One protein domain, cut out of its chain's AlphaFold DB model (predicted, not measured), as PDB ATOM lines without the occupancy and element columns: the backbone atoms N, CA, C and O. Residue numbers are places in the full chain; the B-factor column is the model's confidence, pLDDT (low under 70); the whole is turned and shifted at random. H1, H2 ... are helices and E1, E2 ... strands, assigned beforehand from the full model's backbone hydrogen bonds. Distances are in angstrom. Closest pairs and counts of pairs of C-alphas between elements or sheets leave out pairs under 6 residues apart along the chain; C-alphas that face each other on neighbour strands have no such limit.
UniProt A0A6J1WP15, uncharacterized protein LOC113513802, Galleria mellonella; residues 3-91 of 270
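AT A GLANCE: This is residues 3 to 91 of the 270 residues of the protein "uncharacterized protein LOC113513802" of Galleria mellonella (UniProt A0A6J1WP15). A twisted sheet of four strands in hairpin after hairpin has H1 and H2 over it, while the last helix, H3, lies off beyond H2, away from the sheet. E2 and E3 bend partway along, and their hairpin end turns off from the line of the long hairpin E3 and E4, whose loop, residues 38 to 43, sticks out at its far end. The printed part has 89 residues with four named strands and then three named helices; the sheet's order is E1, E2, E3, E4, antiparallel throughout, and the class is mixed, helices and strands. The whole is loose, with a radius of gyration of the C-alphas of 16.0 A, and flat, spanning 47 by 43 by 15 A.

IN THESE COORDINATES: The longest strand, E3, is residues 26 to 37, 32.5 A from first to last C-alpha. E4 is residues 44 to 53, 28.2 A, E2 is residues 12 to 20, 23.8 A, and E1 is residues 3 to 7, 13.6 A, beginning with C-alpha 3 at (155.444, 160.976, 130.599). H1 is residues 55 to 63, 12.2 A, and H2 is residues 66 to 73, 10.5 A. H3 is residues 83 to 89, 10.0 A, ending with C-alpha 89 at (154.512, 163.260, 107.939).

HOW THE PARTS SIT: The sheet is a meander, each strand the antiparallel neighbour of the one before, with E1 and E4 as edge strands. E2 bends by 57 degrees at residue 16 and E3 by 51 degrees at residue 30. Within hydrogen-bond range are N 5 and O 14, 3.0 A, between E1 and E2; N 15 and O 31, 2.8 A, between E2 and E3; and N 34 and O 47, 2.8 A, between E3 and E4. H1 and H2 on one face of the sheet make two layers, helices over one side of the strands. H2 is over E1 at a height over the sheet of 8.4 A, along the strands, at 1 degree to E1 on the local plane; their closest C-alphas are those of Ser 7 and Gly 72, 4.7 A. H1 is over E3 at a height of 9.0 A, slantwise to the strands, at 39 degrees on the local plane; the closest C-alphas are those of Trp 28 and Ala 58, 6.4 A. H1 and H2 are close but not clearly touching, the closest C-alphas being those of Met 61 and Leu 67, 7.6 A. H3 is not on the sheet, and it is only just apart from H2, at 8.0 A. Each O i to N i+4 pair is within hydrogen-bond range in H1, 3 of 4 in H2 and 1 of 3 in H3, where 2 of 4 O i to N i+3 pairs are.

THE WHOLE: The two C-alphas farthest apart, those of Ser 23 and Asn 79, are 48.6 A apart. The printed part has no cut and no long link. Mean pLDDT of the printed part is 76.6; residues 3 to 10 and 67 to 91 are under 70.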
ATOM      1  N   THR A   3     155.358 160.106 131.783       62.38
ATOM      2  CA  THR A   3     155.444 160.976 130.599       62.38
ATOM      3  C   THR A   3     154.120 161.709 130.466       62.38
ATOM      4  O   THR A   3     153.078 161.059 130.508       62.38
ATOM      5  N   VAL A   4     154.159 163.036 130.330       67.88
ATOM      6  CA  VAL A   4     152.976 163.902 130.235       67.88
ATOM      7  C   VAL A   4     152.990 164.615 128.890       67.88
ATOM      8  O   VAL A   4     153.962 165.306 128.587       67.88
ATOM      9  N   THR A   5     151.918 164.494 128.110       60.84
ATOM     10  CA  THR A   5     151.657 165.395 126.980       60.84
ATOM     11  C   THR A   5     150.303 166.067 127.149       60.84
ATOM     12  O   THR A   5     149.289 165.414 127.391       60.84
ATOM     13  N   GLN A   6     150.300 167.395 127.056       55.25
ATOM     14  CA  GLN A   6     149.120 168.235 127.235       55.25
ATOM     15  C   GLN A   6     148.763 168.890 125.897       55.25
ATOM     16  O   GLN A   6     149.624 169.510 125.278       55.25
ATOM     17  N   SER A   7     147.505 168.768 125.465       57.06
ATOM     18  CA  SER A   7     146.942 169.598 124.394       57.06
ATOM     19  C   SER A   7     146.191 170.761 125.039       57.06
ATOM     20  O   SER A   7     145.205 170.551 125.750       57.06
ATOM     21  N   GLU A   8     146.651 171.996 124.818       53.34
ATOM     22  CA  GLU A   8     145.966 173.199 125.318       53.34
ATOM     23  C   GLU A   8     144.625 173.442 124.611       53.34
ATOM     24  O   GLU A   8     143.711 174.013 125.203       53.34
ATOM     25  N   GLN A   9     144.485 172.981 123.364       53.59
ATOM     26  CA  GLN A   9     143.287 173.215 122.554       53.59
ATOM     27  C   GLN A   9     142.124 172.293 122.944       53.59
ATOM     28  O   GLN A   9     140.972 172.720 122.916       53.59
ATOM     29  N   ASP A  10     142.416 171.069 123.393       63.53
ATOM     30  CA  ASP A  10     141.398 170.029 123.607       63.53
ATOM     31  C   ASP A  10     141.057 169.778 125.086       63.53
ATOM     32  O   ASP A  10     140.335 168.832 125.407       63.53
ATOM     33  N   LYS A  11     141.602 170.591 126.009       79.50
ATOM     34  CA  LYS A  11     141.571 170.355 127.468       79.50
ATOM     35  C   LYS A  11     141.810 168.873 127.822       79.50
ATOM     36  O   LYS A  11     141.166 168.320 128.721       79.50
ATOM     37  N   CYS A  12     142.708 168.213 127.094       81.62
ATOM     38  CA  CYS A  12     143.000 166.796 127.249       81.62
ATOM     39  C   CYS A  12     144.499 166.579 127.465       81.62
ATOM     40  O   CYS A  12     145.347 167.367 127.039       81.62
ATOM     41  N   CYS A  13     144.830 165.527 128.198       84.62
ATOM     42  CA  CYS A  13     146.196 165.181 128.547       84.62
ATOM     43  C   CYS A  13     146.350 163.670 128.473       84.62
ATOM     44  O   CYS A  13     145.490 162.936 128.954       84.62
ATOM     45  N   ILE A  14     147.459 163.207 127.910       86.25
ATOM     46  CA  ILE A  14     147.792 161.789 127.876       86.25
ATOM     47  C   ILE A  14     148.982 161.547 128.804       86.25
ATOM     48  O   ILE A  14     149.940 162.323 128.833       86.25
ATOM     49  N   LEU A  15     148.895 160.483 129.600       88.06
ATOM     50  CA  LEU A  15     149.913 160.082 130.557       88.06
ATOM     51  C   LEU A  15     150.279 158.617 130.347       88.06
ATOM     52  O   LEU A  15     149.406 157.757 130.241       88.06
ATOM     53  N   LEU A  16     151.572 158.319 130.393       91.88
ATOM     54  CA  LEU A  16     152.060 156.961 130.612       91.88
ATOM     55  C   LEU A  16     152.619 156.872 132.025       91.88
ATOM     56  O   LEU A  16     153.627 157.514 132.323       91.88
ATOM     57  N   ALA A  17     151.969 156.104 132.898       92.31
ATOM     58  CA  ALA A  17     152.299 156.037 134.315       92.31
ATOM     59  C   ALA A  17     152.591 154.603 134.769       92.31
ATOM     60  O   ALA A  17     151.860 153.669 134.450       92.31
ATOM     61  N   LYS A  18     153.632 154.443 135.593       94.88
ATOM     62  CA  LYS A  18     153.862 153.212 136.363       94.88
ATOM     63  C   LYS A  18     153.261 153.379 137.756       94.88
ATOM     64  O   LYS A  18     153.828 154.099 138.580       94.88
ATOM     65  N   LEU A  19     152.112 152.755 138.011       94.75
ATOM     66  CA  LEU A  19     151.374 152.874 139.270       94.75
ATOM     67  C   LEU A  19     151.659 151.686 140.190       94.75
ATOM     68  O   LEU A  19     151.784 150.551 139.732       94.75
ATOM     69  N   GLN A  20     151.753 151.941 141.495       96.06
ATOM     70  CA  GLN A  20     151.938 150.895 142.498       96.06
ATOM     71  C   GLN A  20     150.581 150.400 143.016       96.06
ATOM     72  O   GLN A  20     149.758 151.182 143.488       96.06
ATOM     73  N   GLN A  21     150.364 149.090 142.969       94.12
ATOM     74  CA  GLN A  21     149.208 148.418 143.554       94.12
ATOM     75  C   GLN A  21     149.323 148.322 145.078       94.12
ATOM     76  O   GLN A  21     150.413 148.349 145.655       94.12
ATOM     77  N   ARG A  22     148.193 148.054 145.747       95.69
ATOM     78  CA  ARG A  22     148.166 147.720 147.184       95.69
ATOM     79  C   ARG A  22     149.023 146.490 147.526       95.69
ATOM     80  O   ARG A  22     149.561 146.412 148.625       95.69
ATOM     81  N   SER A  23     149.190 145.568 146.577       96.00
ATOM     82  CA  SER A  23     150.048 144.376 146.667       96.00
ATOM     83  C   SER A  23     151.554 144.676 146.575       96.00
ATOM     84  O   SER A  23     152.349 143.741 146.580       96.00
ATOM     85  N   ARG A  24     151.956 145.954 146.468       94.88
ATOM     86  CA  ARG A  24     153.329 146.428 146.185       94.88
ATOM     87  C   ARG A  24     153.862 146.099 144.790       94.88
ATOM     88  O   ARG A  24     154.975 146.512 144.478       94.88
ATOM     89  N   GLN A  25     153.068 145.443 143.951       94.44
ATOM     90  CA  GLN A  25     153.389 145.238 142.541       94.44
ATOM     91  C   GLN A  25     153.162 146.520 141.739       94.44
ATOM     92  O   GLN A  25     152.392 147.388 142.152       94.44
ATOM     93  N   PHE A  26     153.827 146.642 140.596       95.12
ATOM     94  CA  PHE A  26     153.649 147.774 139.692       95.12
ATOM     95  C   PHE A  26     152.856 147.361 138.463       95.12
ATOM     96  O   PHE A  26     152.985 146.237 137.987       95.12
ATOM     97  N   LEU A  27     152.063 148.292 137.948       95.44
ATOM     98  CA  LEU A  27     151.397 148.155 136.665       95.44
ATOM     99  C   LEU A  27     151.677 149.376 135.795       95.44
ATOM    100  O   LEU A  27     151.827 150.494 136.301       95.44
ATOM    101  N   TRP A  28     151.726 149.156 134.491       96.50
ATOM    102  CA  TRP A  28     151.740 150.236 133.525       96.50
ATOM    103  C   TRP A  28     150.310 150.620 133.170       96.50
ATOM    104  O   TRP A  28     149.458 149.763 132.940       96.50
ATOM    105  N   VAL A  29     150.049 151.923 133.173       95.75
ATOM    106  CA  VAL A  29     148.754 152.491 132.823       95.75
ATOM    107  C   VAL A  29     148.962 153.608 131.824       95.75
ATOM    108  O   VAL A  29     149.681 154.574 132.090       95.75
ATOM    109  N   HIS A  30     148.292 153.479 130.693       93.00
ATOM    110  CA  HIS A  30     148.082 154.565 129.761       93.00
ATOM    111  C   HIS A  30     146.780 155.278 130.124       93.00
ATOM    112  O   HIS A  30     145.717 154.661 130.184       93.00
ATOM    113  N   ILE A  31     146.876 156.564 130.442       92.94
ATOM    114  CA  ILE A  31     145.775 157.365 130.974       92.94
ATOM    115  C   ILE A  31     145.490 158.494 129.995       92.94
ATOM    116  O   ILE A  31     146.368 159.303 129.709       92.94
ATOM    117  N   VAL A  32     144.247 158.590 129.539       90.38
ATOM    118  CA  VAL A  32     143.745 159.744 128.791       90.38
ATOM    119  C   VAL A  32     142.834 160.541 129.714       90.38
ATOM    120  O   VAL A  32     141.781 160.061 130.127       90.38
ATOM    121  N   LEU A  33     143.258 161.752 130.057       90.06
ATOM    122  CA  LEU A  33     142.506 162.716 130.849       90.06
ATOM    123  C   LEU A  33     141.803 163.708 129.924       90.06
ATOM    124  O   LEU A  33     142.419 164.254 129.013       90.06
ATOM    125  N   GLN A  34     140.533 163.984 130.188       88.62
ATOM    126  CA  GLN A  34     139.734 164.981 129.480       88.62
ATOM    127  C   GLN A  34     138.987 165.839 130.494       88.62
ATOM    128  O   GLN A  34     138.321 165.311 131.387       88.62
ATOM    129  N   VAL A  35     139.077 167.161 130.368       88.50
ATOM    130  CA  VAL A  35     138.268 168.074 131.180       88.50
ATOM    131  C   VAL A  35     136.905 168.232 130.519       88.50
ATOM    132  O   VAL A  35     136.798 168.710 129.392       88.50
ATOM    133  N   LYS A  36     135.855 167.850 131.239       86.12
ATOM    134  CA  LYS A  36     134.464 168.002 130.823       86.12
ATOM    135  C   LYS A  36     133.777 169.038 131.702       86.12
ATOM    136  O   LYS A  36     133.761 168.908 132.926       86.12
ATOM    137  N   ASP A  37     133.194 170.052 131.073       86.00
ATOM    138  CA  ASP A  37     132.377 171.050 131.760       86.00
ATOM    139  C   ASP A  37     130.975 170.468 132.047       86.00
ATOM    140  O   ASP A  37     130.426 169.694 131.255       86.00
ATOM    141  N   ALA A  38     130.396 170.793 133.204       80.50
ATOM    142  CA  ALA A  38     129.025 170.411 133.522       80.50
ATOM    143  C   ALA A  38     128.039 171.290 132.736       80.50
ATOM    144  O   ALA A  38     128.196 172.507 132.700       80.50
ATOM    145  N   ALA A  39     126.999 170.690 132.149       77.50
ATOM    146  CA  ALA A  39     126.031 171.423 131.325       77.50
ATOM    147  C   ALA A  39     125.294 172.532 132.103       77.50
ATOM    148  O   ALA A  39     125.077 173.615 131.571       77.50
ATOM    149  N   ASP A  40     124.985 172.279 133.380       83.06
ATOM    150  CA  ASP A  40     124.116 173.143 134.190       83.06
ATOM    151  C   ASP A  40     124.831 173.796 135.389       83.06
ATOM    152  O   ASP A  40     124.195 174.390 136.259       83.06
ATOM    153  N   SER A  41     126.157 173.667 135.499       77.00
ATOM    154  CA  SER A  41     126.909 174.277 136.605       77.00
ATOM    155  C   SER A  41     128.333 174.642 136.183       77.00
ATOM    156  O   SER A  41     128.902 173.959 135.339       77.00
ATOM    157  N   PRO A  42     128.983 175.641 136.805       78.31
ATOM    158  CA  PRO A  42     130.375 175.997 136.501       78.31
ATOM    159  C   PRO A  42     131.394 174.965 137.032       78.31
ATOM    160  O   PRO A  42     132.547 175.294 137.296       78.31
ATOM    161  N   ARG A  43     130.973 173.716 137.263       84.94
ATOM    162  CA  ARG A  43     131.832 172.641 137.761       84.94
ATOM    163  C   ARG A  43     132.527 171.953 136.594       84.94
ATOM    164  O   ARG A  43     131.901 171.651 135.581       84.94
ATOM    165  N   GLN A  44     133.809 171.664 136.780       86.94
ATOM    166  CA  GLN A  44     134.627 170.917 135.832       86.94
ATOM    167  C   GLN A  44     134.926 169.534 136.396       86.94
ATOM    168  O   GLN A  44     135.229 169.390 137.582       86.94
ATOM    169  N   PHE A  45     134.850 168.523 135.540       87.44
ATOM    170  CA  PHE A  45     135.190 167.150 135.876       87.44
ATOM    171  C   PHE A  45     136.364 166.694 135.028       87.44
ATOM    172  O   PHE A  45     136.418 166.976 133.834       87.44
ATOM    173  N   ILE A  46     137.281 165.950 135.635       90.38
ATOM    174  CA  ILE A  46     138.314 165.237 134.891       90.38
ATOM    175  C   ILE A  46     137.796 163.826 134.658       90.38
ATOM    176  O   ILE A  46     137.580 163.066 135.601       90.38
ATOM    177  N   VAL A  47     137.583 163.488 133.394       90.62
ATOM    178  CA  VAL A  47     137.294 162.127 132.960       90.62
ATOM    179  C   VAL A  47     138.624 161.464 132.634       90.62
ATOM    180  O   VAL A  47     139.390 161.989 131.833       90.62
ATOM    181  N   ALA A  48     138.903 160.335 133.280       91.81
ATOM    182  CA  ALA A  48     140.120 159.562 133.067       91.81
ATOM    183  C   ALA A  48     139.776 158.196 132.470       91.81
ATOM    184  O   ALA A  48     139.143 157.371 133.130       91.81
ATOM    185  N   THR A  49     140.228 157.949 131.246       93.12
ATOM    186  CA  THR A  49     140.185 156.625 130.620       93.12
ATOM    187  C   THR A  49     141.519 155.936 130.866       93.12
ATOM    188  O   THR A  49     142.555 156.423 130.419       93.12
ATOM    189  N   ASN A  50     141.497 154.816 131.593       94.94
ATOM    190  CA  ASN A  50     142.696 154.083 131.997       94.94
ATOM    191  C   ASN A  50     142.789 152.756 131.242       94.94
ATOM    192  O   ASN A  50     141.904 151.912 131.367       94.94
ATOM    193  N   GLN A  51     143.886 152.553 130.524       95.06
ATOM    194  CA  GLN A  51     144.226 151.301 129.863       95.06
ATOM    195  C   GLN A  51     145.412 150.661 130.579       95.06
ATOM    196  O   GLN A  51     146.461 151.285 130.736       95.06
ATOM    197  N   ILE A  52     145.239 149.421 131.031       96.38
ATOM    198  CA  ILE A  52     146.326 148.641 131.625       96.38
ATOM    199  C   ILE A  52     147.181 148.083 130.496       96.38
ATOM    200  O   ILE A  52     146.632 147.539 129.542       96.38
ATOM    201  N   LEU A  53     148.495 148.217 130.628       95.56
ATOM    202  CA  LEU A  53     149.458 147.761 129.635       95.56
ATOM    203  C   LEU A  53     150.355 146.659 130.191       95.56
ATOM    204  O   LEU A  53     150.674 146.647 131.387       95.56
ATOM    205  N   SER A  54     150.804 145.775 129.304       95.50
ATOM    206  CA  SER A  54     151.925 144.876 129.564       95.50
ATOM    207  C   SER A  54     153.259 145.640 129.601       95.50
ATOM    208  O   SER A  54     153.339 146.823 129.252       95.50
ATOM    209  N   GLU A  55     154.332 144.975 130.040       94.12
ATOM    210  CA  GLU A  55     155.669 145.585 130.048       94.12
ATOM    211  C   GLU A  55     156.166 145.841 128.614       94.12
ATOM    212  O   GLU A  55     156.761 146.884 128.346       94.12
ATOM    213  N   GLU A  56     155.868 144.939 127.676       94.06
ATOM    214  CA  GLU A  56     156.212 145.083 126.261       94.06
ATOM    215  C   GLU A  56     155.488 146.284 125.642       94.06
ATOM    216  O   GLU A  56     156.132 147.138 125.028       94.06
ATOM    217  N   GLU A  57     154.178 146.413 125.860       93.19
ATOM    218  CA  GLU A  57     153.386 147.547 125.366       93.19
ATOM    219  C   GLU A  57     153.900 148.876 125.931       93.19
ATOM    220  O   GLU A  57     154.133 149.831 125.185       93.19
ATOM    221  N   ALA A  58     154.163 148.926 127.240       91.88
ATOM    222  CA  ALA A  58     154.724 150.109 127.879       91.88
ATOM    223  C   ALA A  58     156.112 150.463 127.324       91.88
ATOM    224  O   ALA A  58     156.406 151.641 127.114       91.88
ATOM    225  N   SER A  59     156.956 149.464 127.045       90.75
ATOM    226  CA  SER A  59     158.281 149.682 126.454       90.75
ATOM    227  C   SER A  59     158.195 150.321 125.067       90.75
ATOM    228  O   SER A  59     158.917 151.279 124.783       90.75
ATOM    229  N   ILE A  60     157.247 149.869 124.240       89.88
ATOM    230  CA  ILE A  60     157.001 150.420 122.906       89.88
ATOM    231  C   ILE A  60     156.538 151.871 123.023       89.88
ATOM    232  O   ILE A  60     157.053 152.734 122.308       89.88
ATOM    233  N   MET A  61     155.613 152.164 123.940       87.56
ATOM    234  CA  MET A  61     155.118 153.526 124.149       87.56
ATOM    235  C   MET A  61     156.204 154.472 124.676       87.56
ATOM    236  O   MET A  61     156.285 155.618 124.237       87.56
ATOM    237  N   MET A  62     157.078 154.001 125.572       85.81
ATOM    238  CA  MET A  62     158.219 154.784 126.058       85.81
ATOM    239  C   MET A  62     159.239 155.073 124.950       85.81
ATOM    240  O   MET A  62     159.728 156.198 124.851       85.81
ATOM    241  N   ALA A  63     159.544 154.083 124.105       85.50
ATOM    242  CA  ALA A  63     160.470 154.246 122.984       85.50
ATOM    243  C   ALA A  63     159.919 155.193 121.903       85.50
ATOM    244  O   ALA A  63     160.678 155.889 121.233       85.50
ATOM    245  N   ASN A  64     158.592 155.259 121.759       82.06
ATOM    246  CA  ASN A  64     157.902 156.052 120.747       82.06
ATOM    247  C   ASN A  64     157.210 157.281 121.351       82.06
ATOM    248  O   ASN A  64     156.016 157.500 121.159       82.06
ATOM    249  N   SER A  65     157.978 158.127 122.040       70.88
ATOM    250  CA  SER A  65     157.476 159.372 122.652       70.88
ATOM    251  C   SER A  65     156.771 160.319 121.665       70.88
ATOM    252  O   SER A  65     155.902 161.095 122.066       70.88
ATOM    253  N   TRP A  66     157.082 160.216 120.369       70.69
ATOM    254  CA  TRP A  66     156.433 160.971 119.297       70.69
ATOM    255  C   TRP A  66     154.938 160.654 119.144       70.69
ATOM    256  O   TRP A  66     154.181 161.530 118.726       70.69
ATOM    257  N   LEU A  67     154.484 159.449 119.516       68.06
ATOM    258  CA  LEU A  67     153.061 159.089 119.466       68.06
ATOM    259  C   LEU A  67     152.240 160.042 120.337       68.06
ATOM    260  O   LEU A  67     151.201 160.537 119.915       68.06
ATOM    261  N   TYR A  68     152.757 160.377 121.518       67.75
ATOM    262  CA  TYR A  68     152.124 161.315 122.440       67.75
ATOM    263  C   TYR A  68     152.180 162.767 121.964       67.75
ATOM    264  O   TYR A  68     151.296 163.552 122.305       67.75
ATOM    265  N   GLN A  69     153.201 163.121 121.180       63.38
ATOM    266  CA  GLN A  69     153.296 164.436 120.550       63.38
ATOM    267  C   GLN A  69     152.252 164.571 119.438       63.38
ATOM    268  O   GLN A  69     151.559 165.580 119.391       63.38
ATOM    269  N   TYR A  70     152.064 163.545 118.599       57.50
ATOM    270  CA  TYR A  70     151.061 163.560 117.526       57.50
ATOM    271  C   TYR A  70     149.650 163.887 118.035       57.50
ATOM    272  O   TYR A  70     148.971 164.730 117.448       57.50
ATOM    273  N   TYR A  71     149.242 163.303 119.167       58.88
ATOM    274  CA  TYR A  71     147.938 163.587 119.777       58.88
ATOM    275  C   TYR A  71     147.743 165.058 120.178       58.88
ATOM    276  O   TYR A  71     146.611 165.524 120.188       58.88
ATOM    277  N   GLY A  72     148.815 165.796 120.489       58.00
ATOM    278  CA  GLY A  72     148.735 167.224 120.816       58.00
ATOM    279  C   GLY A  72     148.735 168.154 119.600       58.00
ATOM    280  O   GLY A  72     148.316 169.303 119.714       58.00
ATOM    281  N   TYR A  73     149.190 167.676 118.436       56.09
ATOM    282  CA  TYR A  73     149.371 168.499 117.232       56.09
ATOM    283  C   TYR A  73     148.283 168.315 116.168       56.09
ATOM    284  O   TYR A  73     148.302 169.041 115.176       56.09
ATOM    285  N   GLN A  74     147.327 167.395 116.348       53.62
ATOM    286  CA  GLN A  74     146.337 167.067 115.311       53.62
ATOM    287  C   GLN A  74     145.468 168.255 114.848       53.62
ATOM    288  O   GLN A  74     144.961 168.227 113.731       53.62
ATOM    289  N   ASN A  75     145.341 169.306 115.663       50.22
ATOM    290  CA  ASN A  75     144.548 170.497 115.350       50.22
ATOM    291  C   ASN A  75     145.379 171.700 114.852       50.22
ATOM    292  O   ASN A  75     144.812 172.751 114.546       50.22
ATOM    293  N   GLN A  76     146.711 171.583 114.743       51.38
ATOM    294  CA  GLN A  76     147.541 172.669 114.212       51.38
ATOM    295  C   GLN A  76     147.690 172.570 112.685       51.38
ATOM    296  O   GLN A  76     147.980 171.493 112.163       51.38
ATOM    297  N   PRO A  77     147.557 173.685 111.938       49.91
ATOM    298  CA  PRO A  77     147.867 173.688 110.513       49.91
ATOM    299  C   PRO A  77     149.327 173.248 110.303       49.91
ATOM    300  O   PRO A  77     150.220 173.725 111.008       49.91
ATOM    301  N   CYS A  78     149.567 172.367 109.318       51.72
ATOM    302  CA  CYS A  78     150.841 171.674 109.022       51.72
ATOM    303  C   CYS A  78     152.118 172.538 109.011       51.72
ATOM    304  O   CYS A  78     153.224 172.003 109.040       51.72
ATOM    305  N   ASN A  79     151.992 173.861 108.980       49.47
ATOM    306  CA  ASN A  79     153.101 174.805 108.932       49.47
ATOM    307  C   ASN A  79     153.812 175.013 110.286       49.47
ATOM    308  O   ASN A  79     154.836 175.689 110.310       49.47
ATOM    309  N   MET A  80     153.302 174.459 111.396       46.47
ATOM    310  CA  MET A  80     153.877 174.636 112.748       46.47
ATOM    311  C   MET A  80     154.502 173.372 113.363       46.47
ATOM    312  O   MET A  80     154.954 173.397 114.505       46.47
ATOM    313  N   ILE A  81     154.573 172.271 112.613       56.53
ATOM    314  CA  ILE A  81     155.145 171.009 113.100       56.53
ATOM    315  C   ILE A  81     156.684 171.097 113.103       56.53
ATOM    316  O   ILE A  81     157.278 171.480 112.091       56.53
ATOM    317  N   ASP A  82     157.321 170.706 114.222       54.25
ATOM    318  CA  ASP A  82     158.786 170.610 114.389       54.25
ATOM    319  C   ASP A  82     159.420 169.940 113.145       54.25
ATOM    320  O   ASP A  82     158.947 168.879 112.717       54.25
ATOM    321  N   PRO A  83     160.486 170.509 112.547       54.94
ATOM    322  CA  PRO A  83     161.163 169.936 111.379       54.94
ATOM    323  C   PRO A  83     161.559 168.459 111.534       54.94
ATOM    324  O   PRO A  83     161.625 167.721 110.549       54.94
ATOM    325  N   ARG A  84     161.803 167.994 112.768       55.50
ATOM    326  CA  ARG A  84     162.092 166.583 113.077       55.50
ATOM    327  C   ARG A  84     160.872 165.685 112.889       55.50
ATOM    328  O   ARG A  84     161.018 164.543 112.463       55.50
ATOM    329  N   CYS A  85     159.682 166.209 113.151       51.38
ATOM    330  CA  CYS A  85     158.416 165.514 112.979       51.38
ATOM    331  C   CYS A  85     157.949 165.542 111.511       51.38
ATOM    332  O   CYS A  85     157.365 164.569 111.037       51.38
ATOM    333  N   GLN A  86     158.294 166.585 110.740       54.41
ATOM    334  CA  GLN A  86     157.952 166.690 109.310       54.41
ATOM    335  C   GLN A  86     158.448 165.507 108.462       54.41
ATOM    336  O   GLN A  86     157.771 165.111 107.514       54.41
ATOM    337  N   LYS A  87     159.593 164.898 108.810       53.00
ATOM    338  CA  LYS A  87     160.131 163.724 108.095       53.00
ATOM    339  C   LYS A  87     159.217 162.498 108.169       53.00
ATOM    340  O   LYS A  87     159.223 161.696 107.241       53.00
ATOM    341  N   PHE A  88     158.430 162.361 109.236       50.38
ATOM    342  CA  PHE A  88     157.473 161.261 109.393       50.38
ATOM    343  C   PHE A  88     156.141 161.553 108.693       50.38
ATOM    344  O   PHE A  88     155.517 160.638 108.164       50.38
ATOM    345  N   PHE A  89     155.740 162.827 108.621       49.53
ATOM    346  CA  PHE A  89     154.512 163.260 107.939       49.53
ATOM    347  C   PHE A  89     154.660 163.393 106.414       49.53
ATOM    348  O   PHE A  89     153.665 163.397 105.699       49.53
ATOM    349  N   ARG A  90     155.893 163.450 105.895       42.69
ATOM    350  CA  ARG A  90     156.235 163.445 104.459       42.69
ATOM    351  C   ARG A  90     156.256 162.046 103.825       42.69
ATOM    352  O   ARG A  90     156.882 161.873 102.782       42.69
ATOM    353  N   ARG A  91     155.599 161.030 104.397       39.50
ATOM    354  CA  ARG A  91     155.288 159.828 103.606       39.50
ATOM    355  C   ARG A  91     154.001 160.118 102.846       39.50
ATOM    356  O   ARG A  91     152.907 159.899 103.352       39.50
TER     357      ARG A  91